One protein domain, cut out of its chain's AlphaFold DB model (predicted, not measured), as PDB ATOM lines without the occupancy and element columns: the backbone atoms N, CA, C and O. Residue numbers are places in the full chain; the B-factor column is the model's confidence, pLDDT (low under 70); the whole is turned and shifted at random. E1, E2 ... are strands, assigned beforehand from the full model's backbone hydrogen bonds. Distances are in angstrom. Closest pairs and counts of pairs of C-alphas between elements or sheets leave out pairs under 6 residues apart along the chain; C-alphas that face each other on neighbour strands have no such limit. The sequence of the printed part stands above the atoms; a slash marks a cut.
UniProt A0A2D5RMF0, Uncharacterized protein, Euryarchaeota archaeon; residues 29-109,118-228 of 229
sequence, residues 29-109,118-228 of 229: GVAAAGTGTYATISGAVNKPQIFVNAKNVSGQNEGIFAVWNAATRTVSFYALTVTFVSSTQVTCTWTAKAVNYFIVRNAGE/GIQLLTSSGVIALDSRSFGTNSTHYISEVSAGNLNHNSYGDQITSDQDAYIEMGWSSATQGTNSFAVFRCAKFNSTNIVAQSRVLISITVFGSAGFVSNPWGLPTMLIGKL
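AT A GLANCE: This is residues 29 to 109 and 118 to 228 of the 229 residues of an uncharacterized protein of Euryarchaeota archaeon (UniProt A0A2D5RMF0). Three twisted sheets pack face to face in a body, their strands crossed: the six-stranded sheet E1 E7 E3 E12 E16 E10, the branched sheet E2 E4 E5 E6, and the curled sheet E11 E15 E14 E13. The small hairpin E8 and E9 lies off at one end, apart from the other strands. The printed part has 192 residues with 16 named strands, E1 to E16 in order, and no named helix; the class is all strand, though under half of the residues, 95, are in named elements. The sheets are antiparallel, and the whole is only just compact, close to loose, with a radius of gyration of the C-alphas of 19.1 A and spans of 70 by 39 by 32 A.

IN THESE COORDINATES: E1, residues 29 to 36, begins at C-alpha 29 (18.355, 34.366, 53.948). E2 is residues 38 to 40, E3 49 to 53 and E4 64 to 69. E5, 74 to 84, is 29.7 A long and bends by 54 degrees at residue 77. E6 is 90 to 96 and E7, 99 to 106, is 22.8 A long. E8 is 120 to 122, E9 128 to 131, E10 142 to 147, E11 159 to 161, E12 167 to 169 and E13 175 to 177. E14, 181 to 190, is 28.6 A long, and E15, 195 to 204, 29.1 A. E16, 223 to 227, ends at C-alpha 227 (31.501, 35.293, 60.695).

HOW THE PARTS SIT: In the six-stranded sheet E1 and E10 are edge strands; N 34 and O 101 of E1 and E7 are 3.0 A apart, and N 51 and O 102 of E3 and E7 2.8 A. E4 E5 E6 is a meander, each strand the antiparallel neighbour of the one before. E2 and E6 lie on one side of E5, E4 on the other; N 67 and O 76 are 2.8 A apart. E13 E14 E15 is another meander, with N 187 and O 198 at 2.8 A. The stack of sheets, sheets face to face in turn, has the six-stranded sheet's strands at 63 degrees to those of the branched sheet and 62 degrees to those of the curled one. The latter two face each other, and the closest C-alphas of E4 and E14 are those of Phe 65 and Cys 187, 5.5 A.

THE WHOLE: The two farthest C-alphas, those of Ser 86 and Ser 124, are 71.7 A apart. Residues 110 to 117 are not printed; C-alphas 109 and 118 are 18.8 A apart. The links E10 to E11 and E15 to E16 are long. The model's mean pLDDT over the printed part is 71.4, with 89 residues under 70, among them 118 to 145 and 199 to 222.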
ATOM      1  N   GLY A  29      18.760  35.464  53.074       69.31
ATOM      2  CA  GLY A  29      18.355  34.366  53.948       69.31
ATOM      3  C   GLY A  29      19.290  33.175  53.792       69.31
ATOM      4  O   GLY A  29      19.761  32.897  52.683       69.31
ATOM      5  N   VAL A  30      19.527  32.449  54.884       76.31
ATOM      6  CA  VAL A  30      20.312  31.210  54.851       76.31
ATOM      7  C   VAL A  30      19.512  30.152  54.113       76.31
ATOM      8  O   VAL A  30      18.412  29.783  54.510       76.31
ATOM      9  N   ALA A  31      20.058  29.662  53.013       78.56
ATOM     10  CA  ALA A  31      19.427  28.640  52.196       78.56
ATOM     11  C   ALA A  31      19.917  27.232  52.562       78.56
ATOM     12  O   ALA A  31      19.181  26.262  52.405       78.56
ATOM     13  N   ALA A  32      21.157  27.125  53.047       84.31
ATOM     14  CA  ALA A  32      21.746  25.898  53.571       84.31
ATOM     15  C   ALA A  32      22.938  26.235  54.476       84.31
ATOM     16  O   ALA A  32      23.671  27.182  54.198       84.31
ATOM     17  N   ALA A  33      23.175  25.439  55.514       87.69
ATOM     18  CA  ALA A  33      24.381  25.505  56.333       87.69
ATOM     19  C   ALA A  33      24.728  24.112  56.865       87.69
ATOM     20  O   ALA A  33      23.844  23.262  56.990       87.69
ATOM     21  N   GLY A  34      26.003  23.872  57.156       89.94
ATOM     22  CA  GLY A  34      26.461  22.613  57.730       89.94
ATOM     23  C   GLY A  34      27.904  22.281  57.380       89.94
ATOM     24  O   GLY A  34      28.693  23.154  57.014       89.94
ATOM     25  N   THR A  35      28.225  20.994  57.484       94.50
ATOM     26  CA  THR A  35      29.523  20.429  57.110       94.50
ATOM     27  C   THR A  35      29.301  19.319  56.095       94.50
ATOM     28  O   THR A  35      28.514  18.405  56.336       94.50
ATOM     29  N   GLY A  36      29.985  19.370  54.954       96.31
ATOM     30  CA  GLY A  36      29.788  18.368  53.909       96.31
ATOM     31  C   GLY A  36      30.606  18.626  52.655       96.31
ATOM     32  O   GLY A  36      31.269  19.652  52.527       96.31
ATOM     33  N   THR A  37      30.575  17.662  51.735       96.19
ATOM     34  CA  THR A  37      31.223  17.754  50.415       96.19
ATOM     35  C   THR A  37      30.342  18.441  49.374       96.19
ATOM     36  O   THR A  37      30.822  18.804  48.301       96.19
ATOM     37  N   TYR A  38      29.058  18.636  49.675       94.50
ATOM     38  CA  TYR A  38      28.108  19.366  48.848       94.50
ATOM     39  C   TYR A  38      26.902  19.838  49.670       94.50
ATOM     40  O   TYR A  38      26.675  19.366  50.784       94.50
ATOM     41  N   ALA A  39      26.110  20.739  49.089       93.75
ATOM     42  CA  ALA A  39      24.835  21.208  49.614       93.75
ATOM     43  C   ALA A  39      23.840  21.444  48.468       93.75
ATOM     44  O   ALA A  39      24.161  22.134  47.496       93.75
ATOM     45  N   THR A  40      22.627  20.907  48.583       91.25
ATOM     46  CA  THR A  40      21.536  21.173  47.634       91.25
ATOM     47  C   THR A  40      20.671  22.317  48.149       91.25
ATOM     48  O   THR A  40      20.200  22.276  49.284       91.25
ATOM     49  N   ILE A  41      20.445  23.333  47.314       86.44
ATOM     50  CA  ILE A  41      19.636  24.506  47.653       86.44
ATOM     51  C   ILE A  41      18.293  24.438  46.925       86.44
ATOM     52  O   ILE A  41      18.132  24.911  45.795       86.44
ATOM     53  N   SER A  42      17.296  23.858  47.590       73.75
ATOM     54  CA  SER A  42      15.934  23.765  47.061       73.75
ATOM     55  C   SER A  42      15.351  25.151  46.756       73.75
ATOM     56  O   SER A  42      15.361  26.063  47.585       73.75
ATOM     57  N   GLY A  43      14.824  25.316  45.541       69.44
ATOM     58  CA  GLY A  43      14.163  26.548  45.102       69.44
ATOM     59  C   GLY A  43      15.089  27.707  44.717       69.44
ATOM     60  O   GLY A  43      14.578  28.778  44.428       69.44
ATOM     61  N   ALA A  44      16.417  27.528  44.689       73.69
ATOM     62  CA  ALA A  44      17.317  28.548  44.140       73.69
ATOM     63  C   ALA A  44      17.092  28.732  42.628       73.69
ATOM     64  O   ALA A  44      17.106  27.755  41.868       73.69
ATOM     65  N   VAL A  45      16.878  29.981  42.206       71.44
ATOM     66  CA  VAL A  45      16.737  30.362  40.791       71.44
ATOM     67  C   VAL A  45      18.078  30.846  40.246       71.44
ATOM     68  O   VAL A  45      18.487  30.418  39.169       71.44
ATOM     69  N   ASN A  46      18.793  31.664  41.021       77.62
ATOM     70  CA  ASN A  46      20.121  32.153  40.675       77.62
ATOM     71  C   ASN A  46      21.209  31.442  41.487       77.62
ATOM     72  O   ASN A  46      20.934  30.719  42.448       77.62
ATOM     73  N   LYS A  47      22.472  31.647  41.093       83.31
ATOM     74  CA  LYS A  47      23.620  31.193  41.886       83.31
ATOM     75  C   LYS A  47      23.614  31.946  43.229       83.31
ATOM     76  O   LYS A  47      23.719  33.172  43.205       83.31
ATOM     77  N   PRO A  48      23.507  31.250  44.374       84.81
ATOM     78  CA  PRO A  48      23.546  31.905  45.676       84.81
ATOM     79  C   PRO A  48      24.968  32.370  46.009       84.81
ATOM     80  O   PRO A  48      25.939  31.946  45.375       84.81
ATOM     81  N   GLN A  49      25.101  33.194  47.045       85.69
ATOM     82  CA  GLN A  49      26.402  33.452  47.652       85.69
ATOM     83  C   GLN A  49      26.795  32.263  48.520       85.69
ATOM     84  O   GLN A  49      25.999  31.750  49.312       85.69
ATOM     85  N   ILE A  50      28.031  31.811  48.354       89.31
ATOM     86  CA  ILE A  50      28.507  30.554  48.926       89.31
ATOM     87  C   ILE A  50      29.637  30.884  49.880       89.31
ATOM     88  O   ILE A  50      30.711  31.251  49.427       89.31
ATOM     89  N   PHE A  51      29.421  30.738  51.177       89.94
ATOM     90  CA  PHE A  51      30.432  31.019  52.182       89.94
ATOM     91  C   PHE A  51      31.044  29.716  52.682       89.94
ATOM     92  O   PHE A  51      30.330  28.808  53.112       89.94
ATOM     93  N   VAL A  52      32.369  29.621  52.631       92.25
ATOM     94  CA  VAL A  52      33.110  28.413  53.005       92.25
ATOM     95  C   VAL A  52      34.179  28.743  54.033       92.25
ATOM     96  O   VAL A  52      34.903  29.729  53.896       92.25
ATOM     97  N   ASN A  53      34.300  27.872  55.028       92.06
ATOM     98  CA  ASN A  53      35.448  27.776  55.909       92.06
ATOM     99  C   ASN A  53      35.963  26.328  55.890       92.06
ATOM    100  O   ASN A  53      35.260  25.390  56.270       92.06
ATOM    101  N   ALA A  54      37.203  26.148  55.441       92.12
ATOM    102  CA  ALA A  54      37.871  24.849  55.401       92.12
ATOM    103  C   ALA A  54      39.082  24.783  56.345       92.12
ATOM    104  O   ALA A  54      40.077  24.105  56.070       92.12
ATOM    105  N   LYS A  55      39.021  25.505  57.468       89.00
ATOM    106  CA  LYS A  55      39.972  25.373  58.572       89.00
ATOM    107  C   LYS A  55      40.098  23.899  58.954       89.00
ATOM    108  O   LYS A  55      39.107  23.182  59.070       89.00
ATOM    109  N   ASN A  56      41.339  23.454  59.139       89.25
ATOM    110  CA  ASN A  56      41.705  22.071  59.464       89.25
ATOM    111  C   ASN A  56      41.358  21.009  58.399       89.25
ATOM    112  O   ASN A  56      41.529  19.818  58.654       89.25
ATOM    113  N   VAL A  57      40.929  21.399  57.194       91.88
ATOM    114  CA  VAL A  57      40.761  20.462  56.074       91.88
ATOM    115  C   VAL A  57      42.118  20.221  55.407       91.88
ATOM    116  O   VAL A  57      42.827  21.151  55.028       91.88
ATOM    117  N   SER A  58      42.515  18.956  55.270       90.88
ATOM    118  CA  SER A  58      43.813  18.579  54.699       90.88
ATOM    119  C   SER A  58      43.777  18.455  53.172       90.88
ATOM    120  O   SER A  58      42.725  18.242  52.562       90.88
ATOM    121  N   GLY A  59      44.949  18.531  52.530       87.69
ATOM    122  CA  GLY A  59      45.093  18.302  51.086       87.69
ATOM    123  C   GLY A  59      44.366  19.342  50.231       87.69
ATOM    124  O   GLY A  59      43.715  18.984  49.254       87.69
ATOM    125  N   GLN A  60      44.453  20.608  50.639       85.94
ATOM    126  CA  GLN A  60      43.896  21.781  49.956       85.94
ATOM    127  C   GLN A  60      45.008  22.749  49.530       85.94
ATOM    128  O   GLN A  60      44.892  23.964  49.672       85.94
ATOM    129  N   ASN A  61      46.131  22.201  49.051       80.81
ATOM    130  CA  ASN A  61      47.333  22.970  48.703       80.81
ATOM    131  C   ASN A  61      47.027  24.075  47.686       80.81
ATOM    132  O   ASN A  61      47.530  25.190  47.816       80.81
ATOM    133  N   GLU A  62      46.138  23.755  46.748       77.44
ATOM    134  CA  GLU A  62      45.659  24.628  45.681       77.44
ATOM    135  C   GLU A  62      44.430  25.456  46.085       77.44
ATOM    136  O   GLU A  62      43.897  26.181  45.259       77.44
ATOM    137  N   GLY A  63      43.972  25.351  47.337       84.31
ATOM    138  CA  GLY A  63      42.739  25.958  47.833       84.31
ATOM    139  C   GLY A  63      41.499  25.070  47.685       84.31
ATOM    140  O   GLY A  63      41.538  23.975  47.119       84.31
ATOM    141  N   ILE A  64      40.390  25.556  48.244       88.38
ATOM    142  CA  ILE A  64      39.058  24.965  48.080       88.38
ATOM    143  C   ILE A  64      38.325  25.653  46.938       88.38
ATOM    144  O   ILE A  64      38.436  26.861  46.777       88.38
ATOM    145  N   PHE A  65      37.542  24.894  46.180       85.12
ATOM    146  CA  PHE A  65      36.687  25.356  45.094       85.12
ATOM    147  C   PHE A  65      35.238  24.990  45.406       85.12
ATOM    148  O   PHE A  65      34.954  23.839  45.732       85.12
ATOM    149  N   ALA A  66      34.319  25.948  45.270       86.81
ATOM    150  CA  ALA A  66      32.884  25.703  45.381       86.81
ATOM    151  C   ALA A  66      32.234  25.748  43.995       86.81
ATOM    152  O   ALA A  66      32.173  26.803  43.373       86.81
ATOM    153  N   VAL A  67      31.752  24.623  43.484       84.19
ATOM    154  CA  VAL A  67      31.209  24.508  42.125       84.19
ATOM    155  C   VAL A  67      29.688  24.480  42.185       84.19
ATOM    156  O   VAL A  67      29.114  23.592  42.804       84.19
ATOM    157  N   TRP A  68      29.036  25.444  41.531       85.62
ATOM    158  CA  TRP A  68      27.577  25.499  41.417       85.62
ATOM    159  C   TRP A  68      27.096  24.741  40.181       85.62
ATOM    160  O   TRP A  68      27.449  25.095  39.057       85.62
ATOM    161  N   ASN A  69      26.245  23.742  40.389       84.44
ATOM    162  CA  ASN A  69      25.485  23.083  39.339       84.44
ATOM    163  C   ASN A  69      24.056  23.645  39.322       84.44
ATOM    164  O   ASN A  69      23.250  23.335  40.199       84.44
ATOM    165  N   ALA A  70      23.744  24.453  38.307       82.94
ATOM    166  CA  ALA A  70      22.434  25.083  38.162       82.94
ATOM    167  C   ALA A  70      21.298  24.076  37.901       82.94
ATOM    168  O   ALA A  70      20.179  24.295  38.358       82.94
ATOM    169  N   ALA A  71      21.576  22.960  37.215       82.88
ATOM    170  CA  ALA A  71      20.567  21.955  36.879       82.88
ATOM    171  C   ALA A  71      20.110  21.167  38.114       82.88
ATOM    172  O   ALA A  71      18.918  20.937  38.304       82.88
ATOM    173  N   THR A  72      21.052  20.788  38.980       84.75
ATOM    174  CA  THR A  72      20.764  20.043  40.218       84.75
ATOM    175  C   THR A  72      20.655  20.939  41.447       84.75
ATOM    176  O   THR A  72      20.484  20.442  42.560       84.75
ATOM    177  N   ARG A  73      20.792  22.257  41.269       85.56
ATOM    178  CA  ARG A  73      20.820  23.266  42.334       85.56
ATOM    179  C   ARG A  73      21.752  22.894  43.486       85.56
ATOM    180  O   ARG A  73      21.403  23.026  44.658       85.56
ATOM    181  N   THR A  74      22.925  22.377  43.150       89.12
ATOM    182  CA  THR A  74      23.868  21.836  44.128       89.12
ATOM    183  C   THR A  74      25.180  22.595  44.070       89.12
ATOM    184  O   THR A  74      25.721  22.832  42.994       89.12
ATOM    185  N   VAL A  75      25.696  22.971  45.236       90.94
ATOM    186  CA  VAL A  75      27.074  23.428  45.399       90.94
ATOM    187  C   VAL A  75      27.912  22.245  45.855       90.94
ATOM    188  O   VAL A  75      27.559  21.605  46.837       90.94
ATOM    189  N   SER A  76      29.016  21.958  45.172       91.56
ATOM    190  CA  SER A  76      29.971  20.909  45.551       91.56
ATOM    191  C   SER A  76      31.334  21.506  45.884       91.56
ATOM    192  O   SER A  76      31.770  22.450  45.226       91.56
ATOM    193  N   PHE A  77      32.020  20.948  46.879       91.56
ATOM    194  CA  PHE A  77      33.286  21.464  47.395       91.56
ATOM    195  C   PHE A  77      34.440  20.524  47.063       91.56
ATOM    196  O   PHE A  77      34.399  19.330  47.373       91.56
ATOM    197  N   TYR A  78      35.492  21.069  46.462       88.94
ATOM    198  CA  TYR A  78      36.628  20.289  45.989       88.94
ATOM    199  C   TYR A  78      37.959  20.939  46.341       88.94
ATOM    200  O   TYR A  78      38.076  22.160  46.362       88.94
ATOM    201  N   ALA A  79      38.980  20.110  46.524       86.88
ATOM    202  CA  ALA A  79      40.363  20.497  46.293       86.88
ATOM    203  C   ALA A  79      40.781  20.034  44.893       86.88
ATOM    204  O   ALA A  79      40.426  18.932  44.460       86.88
ATOM    205  N   LEU A  80      41.552  20.865  44.199       78.62
ATOM    206  CA  LEU A  80      42.121  20.542  42.896       78.62
ATOM    207  C   LEU A  80      43.567  20.076  43.070       78.62
ATOM    208  O   LEU A  80      44.324  20.662  43.835       78.62
ATOM    209  N   THR A  81      43.971  19.033  42.352       78.25
ATOM    210  CA  THR A  81      45.383  18.702  42.123       78.25
ATOM    211  C   THR A  81      45.654  18.753  40.631       78.25
ATOM    212  O   THR A  81      44.924  18.154  39.841       78.25
ATOM    213  N   VAL A  82      46.699  19.479  40.248       74.06
ATOM    214  CA  VAL A  82      47.096  19.673  38.853       74.06
ATOM    215  C   VAL A  82      48.406  18.931  38.623       74.06
ATOM    216  O   VAL A  82      49.390  19.189  39.307       74.06
ATOM    217  N   THR A  83      48.417  17.988  37.683       75.69
ATOM    218  CA  THR A  83      49.612  17.227  37.297       75.69
ATOM    219  C   THR A  83      49.953  17.521  35.846       75.69
ATOM    220  O   THR A  83      49.133  17.288  34.960       75.69
ATOM    221  N   PHE A  84      51.163  18.016  35.597       72.62
ATOM    222  CA  PHE A  84      51.681  18.211  34.246       72.62
ATOM    223  C   PHE A  84      52.225  16.880  33.733       72.62
ATOM    224  O   PHE A  84      53.256  16.404  34.201       72.62
ATOM    225  N   VAL A  85      51.496  16.263  32.805       72.94
ATOM    226  CA  VAL A  85      51.878  14.974  32.206       72.94
ATOM    227  C   VAL A  85      52.869  15.198  31.060       72.94
ATOM    228  O   VAL A  85      53.746  14.374  30.820       72.94
ATOM    229  N   SER A  86      52.769  16.344  30.379       67.50
ATOM    230  CA  SER A  86      53.727  16.811  29.377       67.50
ATOM    231  C   SER A  86      53.691  18.342  29.268       67.50
ATOM    232  O   SER A  86      52.921  19.009  29.959       67.50
ATOM    233  N   SER A  87      54.485  18.914  28.359       65.00
ATOM    234  CA  SER A  87      54.436  20.346  28.026       65.00
ATOM    235  C   SER A  87      53.118  20.795  27.382       65.00
ATOM    236  O   SER A  87      52.878  21.995  27.273       65.00
ATOM    237  N   THR A  88      52.265  19.859  26.958       63.41
ATOM    238  CA  THR A  88      50.993  20.131  26.268       63.41
ATOM    239  C   THR A  88      49.790  19.461  26.928       63.41
ATOM    240  O   THR A  88      48.664  19.637  26.460       63.41
ATOM    241  N   GLN A  89      50.000  18.696  28.004       63.16
ATOM    242  CA  GLN A  89      48.960  17.912  28.658       63.16
ATOM    243  C   GLN A  89      48.992  18.081  30.175       63.16
ATOM    244  O   GLN A  89      50.027  17.940  30.828       63.16
ATOM    245  N   VAL A  90      47.805  18.294  30.740       64.62
ATOM    246  CA  VAL A  90      47.575  18.356  32.180       64.62
ATOM    247  C   VAL A  90      46.470  17.396  32.582       64.62
ATOM    248  O   VAL A  90      45.487  17.210  31.864       64.62
ATOM    249  N   THR A  91      46.619  16.814  33.761       71.75
ATOM    250  CA  THR A  91      45.555  16.091  34.444       71.75
ATOM    251  C   THR A  91      45.114  16.894  35.655       71.75
ATOM    252  O   THR A  91      45.918  17.248  36.519       71.75
ATOM    253  N   CYS A  92      43.816  17.169  35.717       73.50
ATOM    254  CA  CYS A  92      43.170  17.821  36.845       73.50
ATOM    255  C   CYS A  92      42.384  16.781  37.636       73.50
ATOM    256  O   CYS A  92      41.419  16.213  37.128       73.50
ATOM    257  N   THR A  93      42.780  16.554  38.884       79.75
ATOM    258  CA  THR A  93      42.064  15.666  39.802       79.75
ATOM    259  C   THR A  93      41.273  16.506  40.792       79.75
ATOM    260  O   THR A  93      41.849  17.256  41.578       79.75
ATOM    261  N   TRP A  94      39.950  16.371  40.754       83.69
ATOM    262  CA  TRP A  94      39.033  17.026  41.680       83.69
ATOM    263  C   TRP A  94      38.713  16.065  42.820       83.69
ATOM    264  O   TRP A  94      38.094  15.025  42.612       83.69
ATOM    265  N   THR A  95      39.148  16.402  44.031       90.81
ATOM    266  CA  THR A  95      38.908  15.586  45.227       90.81
ATOM    267  C   THR A  95      37.867  16.269  46.092       90.81
ATOM    268  O   THR A  95      38.093  17.394  46.533       90.81
ATOM    269  N   ALA A  96      36.734  15.613  46.342       93.38
ATOM    270  CA  ALA A  96      35.688  16.164  47.200       93.38
ATOM    271  C   ALA A  96      36.228  16.427  48.616       93.38
ATOM    272  O   ALA A  96      36.954  15.599  49.175       93.38
ATOM    273  N   LYS A  97      35.884  17.579  49.198       94.81
ATOM    274  CA  LYS A  97      36.327  17.980  50.541       94.81
ATOM    275  C   LYS A  97      35.140  18.354  51.405       94.81
ATOM    276  O   LYS A  97      34.328  19.179  51.009       94.81
ATOM    277  N   ALA A  98      35.056  17.743  52.584       96.25
ATOM    278  CA  ALA A  98      34.101  18.168  53.590       96.25
ATOM    279  C   ALA A  98      34.584  19.492  54.189       96.25
ATOM    280  O   ALA A  98      35.682  19.550  54.738       96.25
ATOM    281  N   VAL A  99      33.781  20.542  54.051       95.25
ATOM    282  CA  VAL A  99      34.074  21.886  54.562       95.25
ATOM    283  C   VAL A  99      32.900  22.374  55.391       95.25
ATOM    284  O   VAL A  99      31.778  21.900  55.202       95.25
ATOM    285  N   ASN A 100      33.142  23.330  56.282       94.38
ATOM    286  CA  ASN A 100      32.048  24.061  56.899       94.38
ATOM    287  C   ASN A 100      31.546  25.103  55.903       94.38
ATOM    288  O   ASN A 100      32.336  25.825  55.291       94.38
ATOM    289  N   TYR A 101      30.234  25.206  55.748       91.94
ATOM    290  CA  TYR A 101      29.634  26.152  54.823       91.94
ATOM    291  C   TYR A 101      28.366  26.771  55.392       91.94
ATOM    292  O   TYR A 101      27.641  26.173  56.191       91.94
ATOM    293  N   PHE A 102      28.065  27.961  54.893       88.19
ATOM    294  CA  PHE A 102      26.712  28.479  54.854       88.19
ATOM    295  C   PHE A 102      26.482  29.149  53.502       88.19
ATOM    296  O   PHE A 102      27.401  29.642  52.855       88.19
ATOM    297  N   ILE A 103      25.255  29.104  53.018       87.31
ATOM    298  CA  ILE A 103      24.889  29.568  51.688       87.31
ATOM    299  C   ILE A 103      23.725  30.509  51.876       87.31
ATOM    300  O   ILE A 103      22.728  30.135  52.494       87.31
ATOM    301  N   VAL A 104      23.851  31.720  51.348       80.25
ATOM    302  CA  VAL A 104      22.809  32.738  51.446       80.25
ATOM    303  C   VAL A 104      22.286  33.086  50.062       80.25
ATOM    304  O   VAL A 104      23.012  33.077  49.068       80.25
ATOM    305  N   ARG A 105      20.994  33.381  49.995       77.06
ATOM    306  CA  ARG A 105      20.317  33.820  48.773       77.06
ATOM    307  C   ARG A 105      19.486  35.056  49.059       77.06
ATOM    308  O   ARG A 105      19.059  35.259  50.196       77.06
ATOM    309  N   ASN A 106      19.218  35.844  48.024       70.19
ATOM    310  CA  ASN A 106      18.308  36.978  48.131       70.19
ATOM    311  C   ASN A 106      16.930  36.495  48.608       70.19
ATOM    312  O   ASN A 106      16.397  35.512  48.095       70.19
ATOM    313  N   ALA A 107      16.338  37.192  49.577       57.12
ATOM    314  CA  ALA A 107      15.053  36.823  50.170       57.12
ATOM    315  C   ALA A 107      13.904  36.819  49.144       57.12
ATOM    316  O   ALA A 107      12.968  36.037  49.284       57.12
ATOM    317  N   GLY A 108      14.016  37.617  48.074       54.34
ATOM    318  CA  GLY A 108      13.080  37.609  46.942       54.34
ATOM    319  C   GLY A 108      13.115  36.337  46.080       54.34
ATOM    320  O   GLY A 108      12.221  36.136  45.268       54.34
ATOM    321  N   GLU A 109      14.106  35.457  46.261       55.34
ATOM    322  CA  GLU A 109      14.218  34.168  45.558       55.34
ATOM    323  C   GLU A 109      13.642  32.992  46.361       55.34
ATOM    324  O   GLU A 109      13.973  31.837  46.091       55.34
ATOM    325  N   GLY A 118       4.035  37.464  61.378       54.34
ATOM    326  CA  GLY A 118       5.164  38.376  61.538       54.34
ATOM    327  C   GLY A 118       4.695  39.799  61.836       54.34
ATOM    328  O   GLY A 118       3.537  40.149  61.627       54.34
ATOM    329  N   ILE A 119       5.604  40.605  62.369       64.75
ATOM    330  CA  ILE A 119       5.445  42.036  62.617       64.75
ATOM    331  C   ILE A 119       5.626  42.795  61.303       64.75
ATOM    332  O   ILE A 119       6.622  42.587  60.602       64.75
ATOM    333  N   GLN A 120       4.697  43.701  61.015       66.69
ATOM    334  CA  GLN A 120       4.866  44.726  59.998       66.69
ATOM    335  C   GLN A 120       4.916  46.097  60.667       66.69
ATOM    336  O   GLN A 120       4.072  46.403  61.507       66.69
ATOM    337  N   LEU A 121       5.886  46.918  60.281       65.06
ATOM    338  CA  LEU A 121       5.858  48.347  60.567       65.06
ATOM    339  C   LEU A 121       5.306  49.041  59.333       65.06
ATOM    340  O   LEU A 121       5.785  48.807  58.222       65.06
ATOM    341  N   LEU A 122       4.294  49.876  59.533       66.00
ATOM    342  CA  LEU A 122       3.681  50.651  58.470       66.00
ATOM    343  C   LEU A 122       4.096  52.114  58.601       66.00
ATOM    344  O   LEU A 122       4.218  52.641  59.708       66.00
ATOM    345  N   THR A 123       4.295  52.778  57.468       60.94
ATOM    346  CA  THR A 123       4.354  54.236  57.403       60.94
ATOM    347  C   THR A 123       2.997  54.827  57.799       60.94
ATOM    348  O   THR A 123       1.967  54.147  57.790       60.94
ATOM    349  N   SER A 124       2.960  56.134  58.068       59.06
ATOM    350  CA  SER A 124       1.706  56.865  58.308       59.06
ATOM    351  C   SER A 124       0.721  56.803  57.130       59.06
ATOM    352  O   SER A 124      -0.475  56.992  57.324       59.06
ATOM    353  N   SER A 125       1.211  56.508  55.922       63.16
ATOM    354  CA  SER A 125       0.409  56.304  54.711       63.16
ATOM    355  C   SER A 125      -0.046  54.852  54.497       63.16
ATOM    356  O   SER A 125      -0.643  54.553  53.467       63.16
ATOM    357  N   GLY A 126       0.222  53.944  55.443       47.06
ATOM    358  CA  GLY A 126      -0.173  52.534  55.355       47.06
ATOM    359  C   GLY A 126       0.713  51.684  54.439       47.06
ATOM    360  O   GLY A 126       0.347  50.560  54.106       47.06
ATOM    361  N   VAL A 127       1.879  52.196  54.032       57.78
ATOM    362  CA  VAL A 127       2.868  51.448  53.246       57.78
ATOM    363  C   VAL A 127       3.747  50.635  54.190       57.78
ATOM    364  O   VAL A 127       4.078  51.080  55.283       57.78
ATOM    365  N   ILE A 128       4.141  49.435  53.783       53.72
ATOM    366  CA  ILE A 128       5.001  48.562  54.585       53.72
ATOM    367  C   ILE A 128       6.424  49.140  54.612       53.72
ATOM    368  O   ILE A 128       7.105  49.148  53.592       53.72
ATOM    369  N   ALA A 129       6.866  49.602  55.781       55.16
ATOM    370  CA  ALA A 129       8.231  50.072  56.037       55.16
ATOM    371  C   ALA A 129       9.160  48.932  56.489       55.16
ATOM    372  O   ALA A 129      10.345  48.922  56.178       55.16
ATOM    373  N   LEU A 130       8.615  47.948  57.209       63.91
ATOM    374  CA  LEU A 130       9.305  46.717  57.588       63.91
ATOM    375  C   LEU A 130       8.307  45.566  57.543       63.91
ATOM    376  O   LEU A 130       7.211  45.693  58.080       63.91
ATOM    377  N   ASP A 131       8.690  44.429  56.965       63.72
ATOM    378  CA  ASP A 131       7.914  43.191  57.050       63.72
ATOM    379  C   ASP A 131       8.800  42.057  57.533       63.72
ATOM    380  O   ASP A 131       9.614  41.517  56.780       63.72
ATOM    381  N   SER A 132       8.635  41.667  58.790       60.50
ATOM    382  CA  SER A 132       9.430  40.576  59.346       60.50
ATOM    383  C   SER A 132       9.101  39.206  58.752       60.50
ATOM    384  O   SER A 132       9.914  38.294  58.857       60.50
ATOM    385  N   ARG A 133       7.979  39.062  58.034       58.72
ATOM    386  CA  ARG A 133       7.658  37.845  57.267       58.72
ATOM    387  C   ARG A 133       8.569  37.671  56.051       58.72
ATOM    388  O   ARG A 133       8.601  36.594  55.458       58.72
ATOM    389  N   SER A 134       9.314  38.714  55.678       53.53
ATOM    390  CA  SER A 134      10.351  38.644  54.644       53.53
ATOM    391  C   SER A 134      11.672  38.046  55.148       53.53
ATOM    392  O   SER A 134      12.519  37.673  54.334       53.53
ATOM    393  N   PHE A 135      11.864  37.914  56.468       58.91
ATOM    394  CA  PHE A 135      13.043  37.261  57.032       58.91
ATOM    395  C   PHE A 135      12.881  35.742  56.930       58.91
ATOM    396  O   PHE A 135      12.165  35.114  57.703       58.91
ATOM    397  N   GLY A 136      13.534  35.148  55.931       50.66
ATOM    398  CA  GLY A 136      13.351  33.740  55.571       50.66
ATOM    399  C   GLY A 136      13.915  32.707  56.548       50.66
ATOM    400  O   GLY A 136      13.690  31.521  56.327       50.66
ATOM    401  N   THR A 137      14.654  33.118  57.586       52.44
ATOM    402  CA  THR A 137      15.288  32.216  58.561       52.44
ATOM    403  C   THR A 137      15.472  32.878  59.928       52.44
ATOM    404  O   THR A 137      15.773  34.063  60.014       52.44
ATOM    405  N   ASN A 138      15.376  32.084  60.999       51.41
ATOM    406  CA  ASN A 138      15.758  32.461  62.371       51.41
ATOM    407  C   ASN A 138      17.284  32.452  62.609       51.41
ATOM    408  O   ASN A 138      17.742  32.772  63.700       51.41
ATOM    409  N   SER A 139      18.055  32.023  61.608       50.59
ATOM    410  CA  SER A 139      19.513  31.981  61.640       50.59
ATOM    411  C   SER A 139      20.058  33.269  61.029       50.59
ATOM    412  O   SER A 139      19.765  33.574  59.870       50.59
ATOM    413  N   THR A 140      20.832  34.023  61.808       53.75
ATOM    414  CA  THR A 140      21.486  35.259  61.366       53.75
ATOM    415  C   THR A 140      22.962  34.984  61.123       53.75
ATOM    416  O   THR A 140      23.646  34.434  61.979       53.75
ATOM    417  N   HIS A 141      23.460  35.381  59.955       59.69
ATOM    418  CA  HIS A 141      24.886  35.362  59.639       59.69
ATOM    419  C   HIS A 141      25.344  36.801  59.456       59.69
ATOM    420  O   HIS A 141      24.663  37.588  58.798       59.69
ATOM    421  N   TYR A 142      26.491  37.145  60.032       61.22
ATOM    422  CA  TYR A 142      27.011  38.501  59.967       61.22
ATOM    423  C   TYR A 142      28.124  38.567  58.931       61.22
ATOM    424  O   TYR A 142      29.181  37.955  59.094       61.22
ATOM    425  N   ILE A 143      27.904  39.345  57.873       67.88
ATOM    426  CA  ILE A 143      28.997  39.839  57.035       67.88
ATOM    427  C   ILE A 143      29.605  41.003  57.809       67.88
ATOM    428  O   ILE A 143      29.133  42.134  57.738       67.88
ATOM    429  N   SER A 144      30.581  40.690  58.656       66.00
ATOM    430  CA  SER A 144      31.219  41.681  59.523       66.00
ATOM    431  C   SER A 144      32.311  42.459  58.803       66.00
ATOM    432  O   SER A 144      32.700  43.528  59.260       66.00
ATOM    433  N   GLU A 145      32.840  41.902  57.714       69.00
ATOM    434  CA  GLU A 145      34.025  42.413  57.046       69.00
ATOM    435  C   GLU A 145      33.863  42.283  55.528       69.00
ATOM    436  O   GLU A 145      33.449  41.254  54.993       69.00
ATOM    437  N   VAL A 146      34.212  43.353  54.824       70.69
ATOM    438  CA  VAL A 146      34.380  43.340  53.376       70.69
ATOM    439  C   VAL A 146      35.854  43.586  53.129       70.69
ATOM    440  O   VAL A 146      36.366  44.663  53.430       70.69
ATOM    441  N   SER A 147      36.543  42.577  52.615       68.62
ATOM    442  CA  SER A 147      37.924  42.749  52.195       68.62
ATOM    443  C   SER A 147      37.919  43.391  50.817       68.62
ATOM    444  O   SER A 147      37.230  42.929  49.899       68.62
ATOM    445  N   ALA A 148      38.647  44.500  50.686       61.03
ATOM    446  CA  ALA A 148      38.810  45.161  49.404       61.03
ATOM    447  C   ALA A 148      39.326  44.147  48.379       61.03
ATOM    448  O   ALA A 148      40.166  43.301  48.698       61.03
ATOM    449  N   GLY A 149      38.823  44.237  47.146       56.84
ATOM    450  CA  GLY A 149      39.400  43.470  46.053       56.84
ATOM    451  C   GLY A 149      40.895  43.758  46.016       56.84
ATOM    452  O   GLY A 149      41.300  44.922  46.058       56.84
ATOM    453  N   ASN A 150      41.719  42.715  46.041       55.88
ATOM    454  CA  ASN A 150      43.154  42.910  46.149       55.88
ATOM    455  C   ASN A 150      43.680  43.448  44.812       55.88
ATOM    456  O   ASN A 150      43.872  42.690  43.862       55.88
ATOM    457  N   LEU A 151      43.867  44.770  44.738       51.09
ATOM    458  CA  LEU A 151      44.291  45.480  43.528       51.09
ATOM    459  C   LEU A 151      45.746  45.182  43.130       51.09
ATOM    460  O   LEU A 151      46.147  45.542  42.027       51.09
ATOM    461  N   ASN A 152      46.530  44.535  44.002       48.03
ATOM    462  CA  ASN A 152      47.985  44.449  43.869       48.03
ATOM    463  C   ASN A 152      48.556  43.065  43.526       48.03
ATOM    464  O   ASN A 152      49.779  42.943  43.511       48.03
ATOM    465  N   HIS A 153      47.763  42.028  43.232       52.44
ATOM    466  CA  HIS A 153      48.341  40.677  43.219       52.44
ATOM    467  C   HIS A 153      48.201  39.842  41.951       52.44
ATOM    468  O   HIS A 153      47.213  39.163  41.681       52.44
ATOM    469  N   ASN A 154      49.352  39.773  41.288       48.53
ATOM    470  CA  ASN A 154      49.762  38.753  40.334       48.53
ATOM    471  C   ASN A 154      50.442  37.561  41.054       48.53
ATOM    472  O   ASN A 154      51.265  36.877  40.447       48.53
ATOM    473  N   SER A 155      50.194  37.344  42.356       50.41
ATOM    474  CA  SER A 155      50.951  36.403  43.198       50.41
ATOM    475  C   SER A 155      50.052  35.425  43.953       50.41
ATOM    476  O   SER A 155      48.942  35.738  44.363       50.41
ATOM    477  N   TYR A 156      50.524  34.185  44.084       61.16
ATOM    478  CA  TYR A 156      49.843  33.140  44.839       61.16
ATOM    479  C   TYR A 156      50.165  33.272  46.329       61.16
ATOM    480  O   TYR A 156      51.341  33.266  46.689       61.16
ATOM    481  N   GLY A 157      49.144  33.273  47.192       66.25
ATOM    482  CA  GLY A 157      49.330  33.161  48.643       66.25
ATOM    483  C   GLY A 157      49.110  34.430  49.467       66.25
ATOM    484  O   GLY A 157      49.526  34.450  50.623       66.25
ATOM    485  N   ASP A 158      48.438  35.450  48.938       75.75
ATOM    486  CA  ASP A 158      48.198  36.685  49.695       75.75
ATOM    487  C   ASP A 158      47.185  36.488  50.801       75.75
ATOM    488  O   ASP A 158      46.169  35.827  50.617       75.75
ATOM    489  N   GLN A 159      47.401  37.136  51.935       81.19
ATOM    490  CA  GLN A 159      46.483  37.042  53.056       81.19
ATOM    491  C   GLN A 159      45.174  37.801  52.792       81.19
ATOM    492  O   GLN A 159      45.178  39.009  52.579       81.19
ATOM    493  N   ILE A 160      44.051  37.078  52.848       80.38
ATOM    494  CA  ILE A 160      42.686  37.625  52.805       80.38
ATOM    495  C   ILE A 160      42.286  38.128  54.195       80.38
ATOM    496  O   ILE A 160      41.730  39.215  54.326       80.38
ATOM    497  N   THR A 161      42.566  37.329  55.229       84.06
ATOM    498  CA  THR A 161      42.325  37.674  56.636       84.06
ATOM    499  C   THR A 161      43.243  36.867  57.559       84.06
ATOM    500  O   THR A 161      43.730  35.789  57.202       84.06
ATOM    501  N   SER A 162      43.535  37.404  58.742       86.38
ATOM    502  CA  SER A 162      44.189  36.685  59.847       86.38
ATOM    503  C   SER A 162      43.215  35.842  60.666       86.38
ATOM    504  O   SER A 162      43.653  34.982  61.426       86.38
ATOM    505  N   ASP A 163      41.910  36.045  60.500       87.75
ATOM    506  CA  ASP A 163      40.895  35.261  61.188       87.75
ATOM    507  C   ASP A 163      40.604  33.966  60.420       87.75
ATOM    508  O   ASP A 163      39.882  33.944  59.425       87.75
ATOM    509  N   GLN A 164      41.184  32.866  60.889       85.31
ATOM    510  CA  GLN A 164      40.987  31.531  60.319       85.31
ATOM    511  C   GLN A 164      39.577  30.954  60.534       85.31
ATOM    512  O   GLN A 164      39.214  29.964  59.898       85.31
ATOM    513  N   ASP A 165      38.787  31.530  61.441       87.19
ATOM    514  CA  ASP A 165      37.413  31.104  61.707       87.19
ATOM    515  C   ASP A 165      36.404  31.843  60.813       87.19
ATOM    516  O   ASP A 165      35.227  31.480  60.740       87.19
ATOM    517  N   ALA A 166      36.879  32.810  60.028       87.50
ATOM    518  CA  ALA A 166      36.073  33.503  59.048       87.50
ATOM    519  C   ALA A 166      35.696  32.617  57.846       87.50
ATOM    520  O   ALA A 166      36.442  31.748  57.392       87.50
ATOM    521  N   TYR A 167      34.515  32.879  57.302       89.38
ATOM    522  CA  TYR A 167      34.017  32.267  56.083       89.38
ATOM    523  C   TYR A 167      34.216  33.207  54.910       89.38
ATOM    524  O   TYR A 167      33.938  34.404  54.990       89.38
ATOM    525  N   ILE A 168      34.628  32.631  53.793       87.88
ATOM    526  CA  ILE A 168      34.949  33.366  52.582       87.88
ATOM    527  C   ILE A 168      33.890  33.113  51.514       87.88
ATOM    528  O   ILE A 168      33.535  31.962  51.264       87.88
ATOM    529  N   GLU A 169      33.406  34.179  50.873       86.88
ATOM    530  CA  GLU A 169      32.522  34.084  49.709       86.88
ATOM    531  C   GLU A 169      33.265  33.458  48.508       86.88
ATOM    532  O   GLU A 169      34.345  33.894  48.109       86.88
ATOM    533  N   MET A 170      32.696  32.385  47.962       82.38
ATOM    534  CA  MET A 170      33.273  31.502  46.947       82.38
ATOM    535  C   MET A 170      32.430  31.433  45.664       82.38
ATOM    536  O   MET A 170      32.675  30.591  44.797       82.38
ATOM    537  N   GLY A 171      31.436  32.308  45.502       71.31
ATOM    538  CA  GLY A 171      30.572  32.366  44.325       71.31
ATOM    539  C   GLY A 171      31.308  32.757  43.040       71.31
ATOM    540  O   GLY A 171      30.799  32.516  41.947       71.31
ATOM    541  N   TRP A 172      32.537  33.261  43.128       62.94
ATOM    542  CA  TRP A 172      33.379  33.635  41.981       62.94
ATOM    543  C   TRP A 172      34.337  32.541  41.484       62.94
ATOM    544  O   TRP A 172      35.182  32.797  40.625       62.94
ATOM    545  N   SER A 173      34.211  31.322  42.002       60.69
ATOM    546  CA  SER A 173      35.117  30.191  41.759       60.69
ATOM    547  C   SER A 173      35.199  29.680  40.317       60.69
ATOM    548  O   SER A 173      36.070  28.864  40.042       60.69
ATOM    549  N   SER A 174      34.339  30.121  39.397       58.97
ATOM    550  CA  SER A 174      34.386  29.720  37.987       58.97
ATOM    551  C   SER A 174      33.873  30.844  37.088       58.97
ATOM    552  O   SER A 174      32.688  31.185  37.150       58.97
ATOM    553  N   ALA A 175      34.734  31.391  36.232       51.38
ATOM    554  CA  ALA A 175      34.327  32.257  35.128       51.38
ATOM    555  C   ALA A 175      34.764  31.618  33.805       51.38
ATOM    556  O   ALA A 175      35.958  31.399  33.587       51.38
ATOM    557  N   THR A 176      33.796  31.314  32.940       49.12
ATOM    558  CA  THR A 176      34.046  30.920  31.548       49.12
ATOM    559  C   THR A 176      34.037  32.187  30.702       49.12
ATOM    560  O   THR A 176      33.041  32.912  30.720       49.12
ATOM    561  N   GLN A 177      35.118  32.483  29.977       45.72
ATOM    562  CA  GLN A 177      35.179  33.669  29.114       45.72
ATOM    563  C   GLN A 177      35.207  33.270  27.632       45.72
ATOM    564  O   GLN A 177      36.224  32.807  27.130       45.72
ATOM    565  N   GLY A 178      34.097  33.508  26.926       47.22
ATOM    566  CA  GLY A 178      34.020  33.433  25.462       47.22
ATOM    567  C   GLY A 178      34.030  32.025  24.843       47.22
ATOM    568  O   GLY A 178      33.900  31.010  25.523       47.22
ATOM    569  N   THR A 179      34.139  31.994  23.510       46.25
ATOM    570  CA  THR A 179      34.048  30.802  22.641       46.25
ATOM    571  C   THR A 179      35.315  29.938  22.620       46.25
ATOM    572  O   THR A 179      35.243  28.770  22.252       46.25
ATOM    573  N   ASN A 180      36.459  30.479  23.055       46.81
ATOM    574  CA  ASN A 180      37.681  29.723  23.344       46.81
ATOM    575  C   ASN A 180      37.707  29.475  24.859       46.81
ATOM    576  O   ASN A 180      37.718  30.431  25.625       46.81
ATOM    577  N   SER A 181      37.624  28.223  25.307       52.97
ATOM    578  CA  SER A 181      37.236  27.898  26.686       52.97
ATOM    579  C   SER A 181      38.361  28.112  27.709       52.97
ATOM    580  O   SER A 181      39.029  27.179  28.150       52.97
ATOM    581  N   PHE A 182      38.548  29.352  28.150       52.88
ATOM    582  CA  PHE A 182      39.293  29.658  29.370       52.88
ATOM    583  C   PHE A 182      38.375  29.456  30.582       52.88
ATOM    584  O   PHE A 182      37.296  30.048  30.642       52.88
ATOM    585  N   ALA A 183      38.797  28.638  31.547       56.31
ATOM    586  CA  ALA A 183      38.140  28.493  32.842       56.31
ATOM    587  C   ALA A 183      39.081  29.002  33.938       56.31
ATOM    588  O   ALA A 183      40.073  28.364  34.287       56.31
ATOM    589  N   VAL A 184      38.786  30.182  34.480       59.03
ATOM    590  CA  VAL A 184      39.522  30.717  35.631       59.03
ATOM    591  C   VAL A 184      38.833  30.247  36.898       59.03
ATOM    592  O   VAL A 184      37.641  30.503  37.085       59.03
ATOM    593  N   PHE A 185      39.595  29.601  37.775       65.25
ATOM    594  CA  PHE A 185      39.131  29.185  39.083       65.25
ATOM    595  C   PHE A 185      39.789  30.016  40.181       65.25
ATOM    596  O   PHE A 185      41.012  30.065  40.311       65.25
ATOM    597  N   ARG A 186      38.964  30.674  40.995       72.06
ATOM    598  CA  ARG A 186      39.406  31.417  42.181       72.06
ATOM    599  C   ARG A 186      39.039  30.632  43.435       72.06
ATOM    600  O   ARG A 186      37.970  30.026  43.496       72.06
ATOM    601  N   CYS A 187      39.929  30.620  44.414       77.31
ATOM    602  CA  CYS A 187      39.812  29.801  45.611       77.31
ATOM    603  C   CYS A 187      40.460  30.473  46.826       77.31
ATOM    604  O   CYS A 187      41.204  31.448  46.724       77.31
ATOM    605  N   ALA A 188      40.158  29.940  48.004       82.38
ATOM    606  CA  ALA A 188      40.811  30.321  49.246       82.38
ATOM    607  C   ALA A 188      41.547  29.102  49.802       82.38
ATOM    608  O   ALA A 188      41.010  27.989  49.818       82.38
ATOM    609  N   LYS A 189      42.784  29.309  50.250       86.62
ATOM    610  CA  LYS A 189      43.534  28.332  51.035       86.62
ATOM    611  C   LYS A 189      43.442  28.722  52.499       86.62
ATOM    612  O   LYS A 189      43.879  29.799  52.898       86.62
ATOM    613  N   PHE A 190      42.882  27.815  53.284       89.12
ATOM    614  CA  PHE A 190      42.714  27.978  54.717       89.12
ATOM    615  C   PHE A 190      43.909  27.330  55.411       89.12
ATOM    616  O   PHE A 190      44.143  26.126  55.269       89.12
ATOM    617  N   ASN A 191      44.682  28.138  56.129       88.00
ATOM    618  CA  ASN A 191      45.760  27.678  56.993       88.00
ATOM    619  C   ASN A 191      45.318  27.783  58.459       88.00
ATOM    620  O   ASN A 191      44.304  28.396  58.779       88.00
ATOM    621  N   SER A 192      46.117  27.216  59.360       86.62
ATOM    622  CA  SER A 192      45.889  27.285  60.810       86.62
ATOM    623  C   SER A 192      46.158  28.663  61.432       86.62
ATOM    624  O   SER A 192      46.025  28.838  62.642       86.62
ATOM    625  N   THR A 193      46.617  29.631  60.641       89.19
ATOM    626  CA  THR A 193      47.013  30.961  61.126       89.19
ATOM    627  C   THR A 193      46.444  32.100  60.294       89.19
ATOM    628  O   THR A 193      46.446  33.240  60.746       89.19
ATOM    629  N   ASN A 194      45.985  31.821  59.074       88.06
ATOM    630  CA  ASN A 194      45.427  32.811  58.170       88.06
ATOM    631  C   ASN A 194      44.633  32.142  57.046       88.06
ATOM    632  O   ASN A 194      44.717  30.932  56.817       88.06
ATOM    633  N   ILE A 195      43.893  32.960  56.310       87.44
ATOM    634  CA  ILE A 195      43.268  32.568  55.053       87.44
ATOM    635  C   ILE A 195      43.956  33.341  53.941       87.44
ATOM    636  O   ILE A 195      44.115  34.559  54.047       87.44
ATOM    637  N   VAL A 196      44.371  32.642  52.886       82.75
ATOM    638  CA  VAL A 196      45.086  33.239  51.758       82.75
ATOM    639  C   VAL A 196      44.383  32.995  50.426       82.75
ATOM    640  O   VAL A 196      43.757  31.957  50.208       82.75
ATOM    641  N   ALA A 197      44.520  33.949  49.516       77.31
ATOM    642  CA  ALA A 197      44.090  33.869  48.138       77.31
ATOM    643  C   ALA A 197      44.827  32.750  47.396       77.31
ATOM    644  O   ALA A 197      46.055  32.622  47.466       77.31
ATOM    645  N   GLN A 198      44.071  31.952  46.646       76.88
ATOM    646  CA  GLN A 198      44.596  31.049  45.633       76.88
ATOM    647  C   GLN A 198      43.821  31.267  44.334       76.88
ATOM    648  O   GLN A 198      42.606  31.442  44.313       76.88
ATOM    649  N   SER A 199      44.528  31.256  43.217       68.62
ATOM    650  CA  SER A 199      43.918  31.358  41.894       68.62
ATOM    651  C   SER A 199      44.550  30.302  41.007       68.62
ATOM    652  O   SER A 199      45.717  29.959  41.173       68.62
ATOM    653  N   ARG A 200      43.798  29.751  40.063       63.56
ATOM    654  CA  ARG A 200      44.319  28.854  39.031       63.56
ATOM    655  C   ARG A 200      43.586  29.145  37.730       63.56
ATOM    656  O   ARG A 200      42.369  29.288  37.713       63.56
ATOM    657  N   VAL A 201      44.325  29.241  36.632       61.72
ATOM    658  CA  VAL A 201      43.754  29.378  35.288       61.72
ATOM    659  C   VAL A 201      43.861  28.025  34.602       61.72
ATOM    660  O   VAL A 201      44.955  27.475  34.489       61.72
ATOM    661  N   LEU A 202      42.733  27.488  34.147       61.22
ATOM    662  CA  LEU A 202      42.673  26.330  33.268       61.22
ATOM    663  C   LEU A 202      42.374  26.816  31.848       61.22
ATOM    664  O   LEU A 202      41.384  27.506  31.606       61.22
ATOM    665  N   ILE A 203      43.236  26.458  30.903       56.62
ATOM    666  CA  ILE A 203      43.089  26.818  29.495       56.62
ATOM    667  C   ILE A 203      42.633  25.572  28.736       56.62
ATOM    668  O   ILE A 203      43.361  24.585  28.683       56.62
ATOM    669  N   SER A 204      41.443  25.616  28.137       51.28
ATOM    670  CA  SER A 204      40.986  24.633  27.152       51.28
ATOM    671  C   SER A 204      40.888  25.318  25.789       51.28
ATOM    672  O   SER A 204      39.893  25.969  25.470       51.28
ATOM    673  N   ILE A 205      41.937  25.196  24.974       48.47
ATOM    674  CA  ILE A 205      41.935  25.685  23.589       48.47
ATOM    675  C   ILE A 205      41.385  24.577  22.687       48.47
ATOM    676  O   ILE A 205      42.065  23.591  22.410       48.47
ATOM    677  N   THR A 206      40.162  24.755  22.189       48.22
ATOM    678  CA  THR A 206      39.542  23.859  21.196       48.22
ATOM    679  C   THR A 206      39.831  24.330  19.768       48.22
ATOM    680  O   THR A 206      38.951  24.327  18.922       48.22
ATOM    681  N   VAL A 207      41.046  24.794  19.472       41.94
ATOM    682  CA  VAL A 207      41.464  25.115  18.098       41.94
ATOM    683  C   VAL A 207      42.989  24.931  18.020       41.94
ATOM    684  O   VAL A 207      43.719  25.711  18.612       41.94
ATOM    685  N   PHE A 208      43.480  23.896  17.329       36.31
ATOM    686  CA  PHE A 208      44.916  23.629  17.051       36.31
ATOM    687  C   PHE A 208      45.782  22.872  18.086       36.31
ATOM    688  O   PHE A 208      47.003  23.008  18.082       36.31
ATOM    689  N   GLY A 209      45.208  21.989  18.907       41.56
ATOM    690  CA  GLY A 209      45.956  20.835  19.449       41.56
ATOM    691  C   GLY A 209      47.107  21.115  20.430       41.56
ATOM    692  O   GLY A 209      47.874  20.199  20.721       41.56
ATOM    693  N   SER A 210      47.234  22.324  20.980       43.53
ATOM    694  CA  SER A 210      48.134  22.583  22.110       43.53
ATOM    695  C   SER A 210      47.465  23.460  23.171       43.53
ATOM    696  O   SER A 210      46.947  24.539  22.886       43.53
ATOM    697  N   ALA A 211      47.454  22.967  24.414       44.88
ATOM    698  CA  ALA A 211      47.078  23.737  25.592       44.88
ATOM    699  C   ALA A 211      48.345  24.403  26.145       44.88
ATOM    700  O   ALA A 211      49.187  23.748  26.753       44.88
ATOM    701  N   GLY A 212      48.509  25.699  25.882       44.03
ATOM    702  CA  GLY A 212      49.534  26.513  26.532       44.03
ATOM    703  C   GLY A 212      49.033  26.986  27.893       44.03
ATOM    704  O   GLY A 212      47.899  27.449  27.992       44.03
ATOM    705  N   PHE A 213      49.862  26.875  28.932       49.25
ATOM    706  CA  PHE A 213      49.558  27.365  30.278       49.25
ATOM    707  C   PHE A 213      50.048  28.798  30.427       49.25
ATOM    708  O   PHE A 213      51.221  29.083  30.200       49.25
ATOM    709  N   VAL A 214      49.161  29.693  30.853       44.28
ATOM    710  CA  VAL A 214      49.531  31.059  31.218       44.28
ATOM    711  C   VAL A 214      49.026  31.319  32.631       44.28
ATOM    712  O   VAL A 214      47.823  31.309  32.885       44.28
ATOM    713  N   SER A 215      49.946  31.560  33.561       44.00
ATOM    714  CA  SER A 215      49.635  32.219  34.828       44.00
ATOM    715  C   SER A 215      49.448  33.714  34.551       44.00
ATOM    716  O   SER A 215      50.421  34.381  34.209       44.00
ATOM    717  N   ASN A 216      48.228  34.249  34.633       47.22
ATOM    718  CA  ASN A 216      47.978  35.694  34.496       47.22
ATOM    719  C   ASN A 216      46.684  36.118  35.241       47.22
ATOM    720  O   ASN A 216      45.850  35.257  35.528       47.22
ATOM    721  N   PRO A 217      46.421  37.412  35.514       45.44
ATOM    722  CA  PRO A 217      46.830  38.153  36.709       45.44
ATOM    723  C   PRO A 217      45.613  38.866  37.345       45.44
ATOM    724  O   PRO A 217      45.652  40.048  37.671       45.44
ATOM    725  N   TRP A 218      44.448  38.219  37.367       48.16
ATOM    726  CA  TRP A 218      43.216  38.921  37.728       48.16
ATOM    727  C   TRP A 218      43.060  38.978  39.245       48.16
ATOM    728  O   TRP A 218      42.881  37.937  39.880       48.16
ATOM    729  N   GLY A 219      43.068  40.197  39.792       50.66
ATOM    730  CA  GLY A 219      42.775  40.452  41.199       50.66
ATOM    731  C   GLY A 219      41.463  39.797  41.634       50.66
ATOM    732  O   GLY A 219      40.515  39.649  40.850       50.66
ATOM    733  N   LEU A 220      41.418  39.366  42.893       50.94
ATOM    734  CA  LEU A 220      40.163  38.954  43.507       50.94
ATOM    735  C   LEU A 220      39.219  40.166  43.501       50.94
ATOM    736  O   LEU A 220      39.645  41.248  43.916       50.94
ATOM    737  N   PRO A 221      37.961  40.029  43.035       57.25
ATOM    738  CA  PRO A 221      36.971  41.068  43.280       57.25
ATOM    739  C   PRO A 221      36.810  41.253  44.791       57.25
ATOM    740  O   PRO A 221      37.234  40.404  45.574       57.25
ATOM    741  N   THR A 222      36.190  42.356  45.202       65.12
ATOM    742  CA  THR A 222      35.835  42.598  46.604       65.12
ATOM    743  C   THR A 222      35.239  41.345  47.240       65.12
ATOM    744  O   THR A 222      34.252  40.801  46.741       65.12
ATOM    745  N   MET A 223      35.870  40.870  48.315       73.81
ATOM    746  CA  MET A 223      35.512  39.618  48.970       73.81
ATOM    747  C   MET A 223      34.692  39.902  50.219       73.81
ATOM    748  O   MET A 223      35.097  40.681  51.082       73.81
ATOM    749  N   LEU A 224      33.547  39.236  50.332       76.69
ATOM    750  CA  LEU A 224      32.747  39.273  51.548       76.69
ATOM    751  C   LEU A 224      33.284  38.229  52.524       76.69
ATOM    752  O   LEU A 224      33.479  37.064  52.161       76.69
ATOM    753  N   ILE A 225      33.509  38.663  53.759       81.44
ATOM    754  CA  ILE A 225      33.968  37.824  54.855       81.44
ATOM    755  C   ILE A 225      32.836  37.739  55.879       81.44
ATOM    756  O   ILE A 225      32.417  38.730  56.483       81.44
ATOM    757  N   GLY A 226      32.313  36.528  56.040       77.31
ATOM    758  CA  GLY A 226      31.249  36.225  56.987       77.31
ATOM    759  C   GLY A 226      31.797  35.605  58.265       77.31
ATOM    760  O   GLY A 226      32.699  34.772  58.213       77.31
ATOM    761  N   LYS A 227      31.223  35.957  59.416       67.75
ATOM    762  CA  LYS A 227      31.501  35.293  60.695       67.75
ATOM    763  C   LYS A 227      30.221  34.700  61.264       67.75
ATOM    764  O   LYS A 227      29.167  35.340  61.262       67.75
ATOM    765  N   LEU A 228      30.328  33.463  61.745       65.38
ATOM    766  CA  LEU A 228      29.290  32.847  62.565       65.38
ATOM    767  C   LEU A 228      29.427  33.398  63.985       65.38
ATOM    768  O   LEU A 228      30.530  33.414  64.529       65.38
TER     769      LEU A 228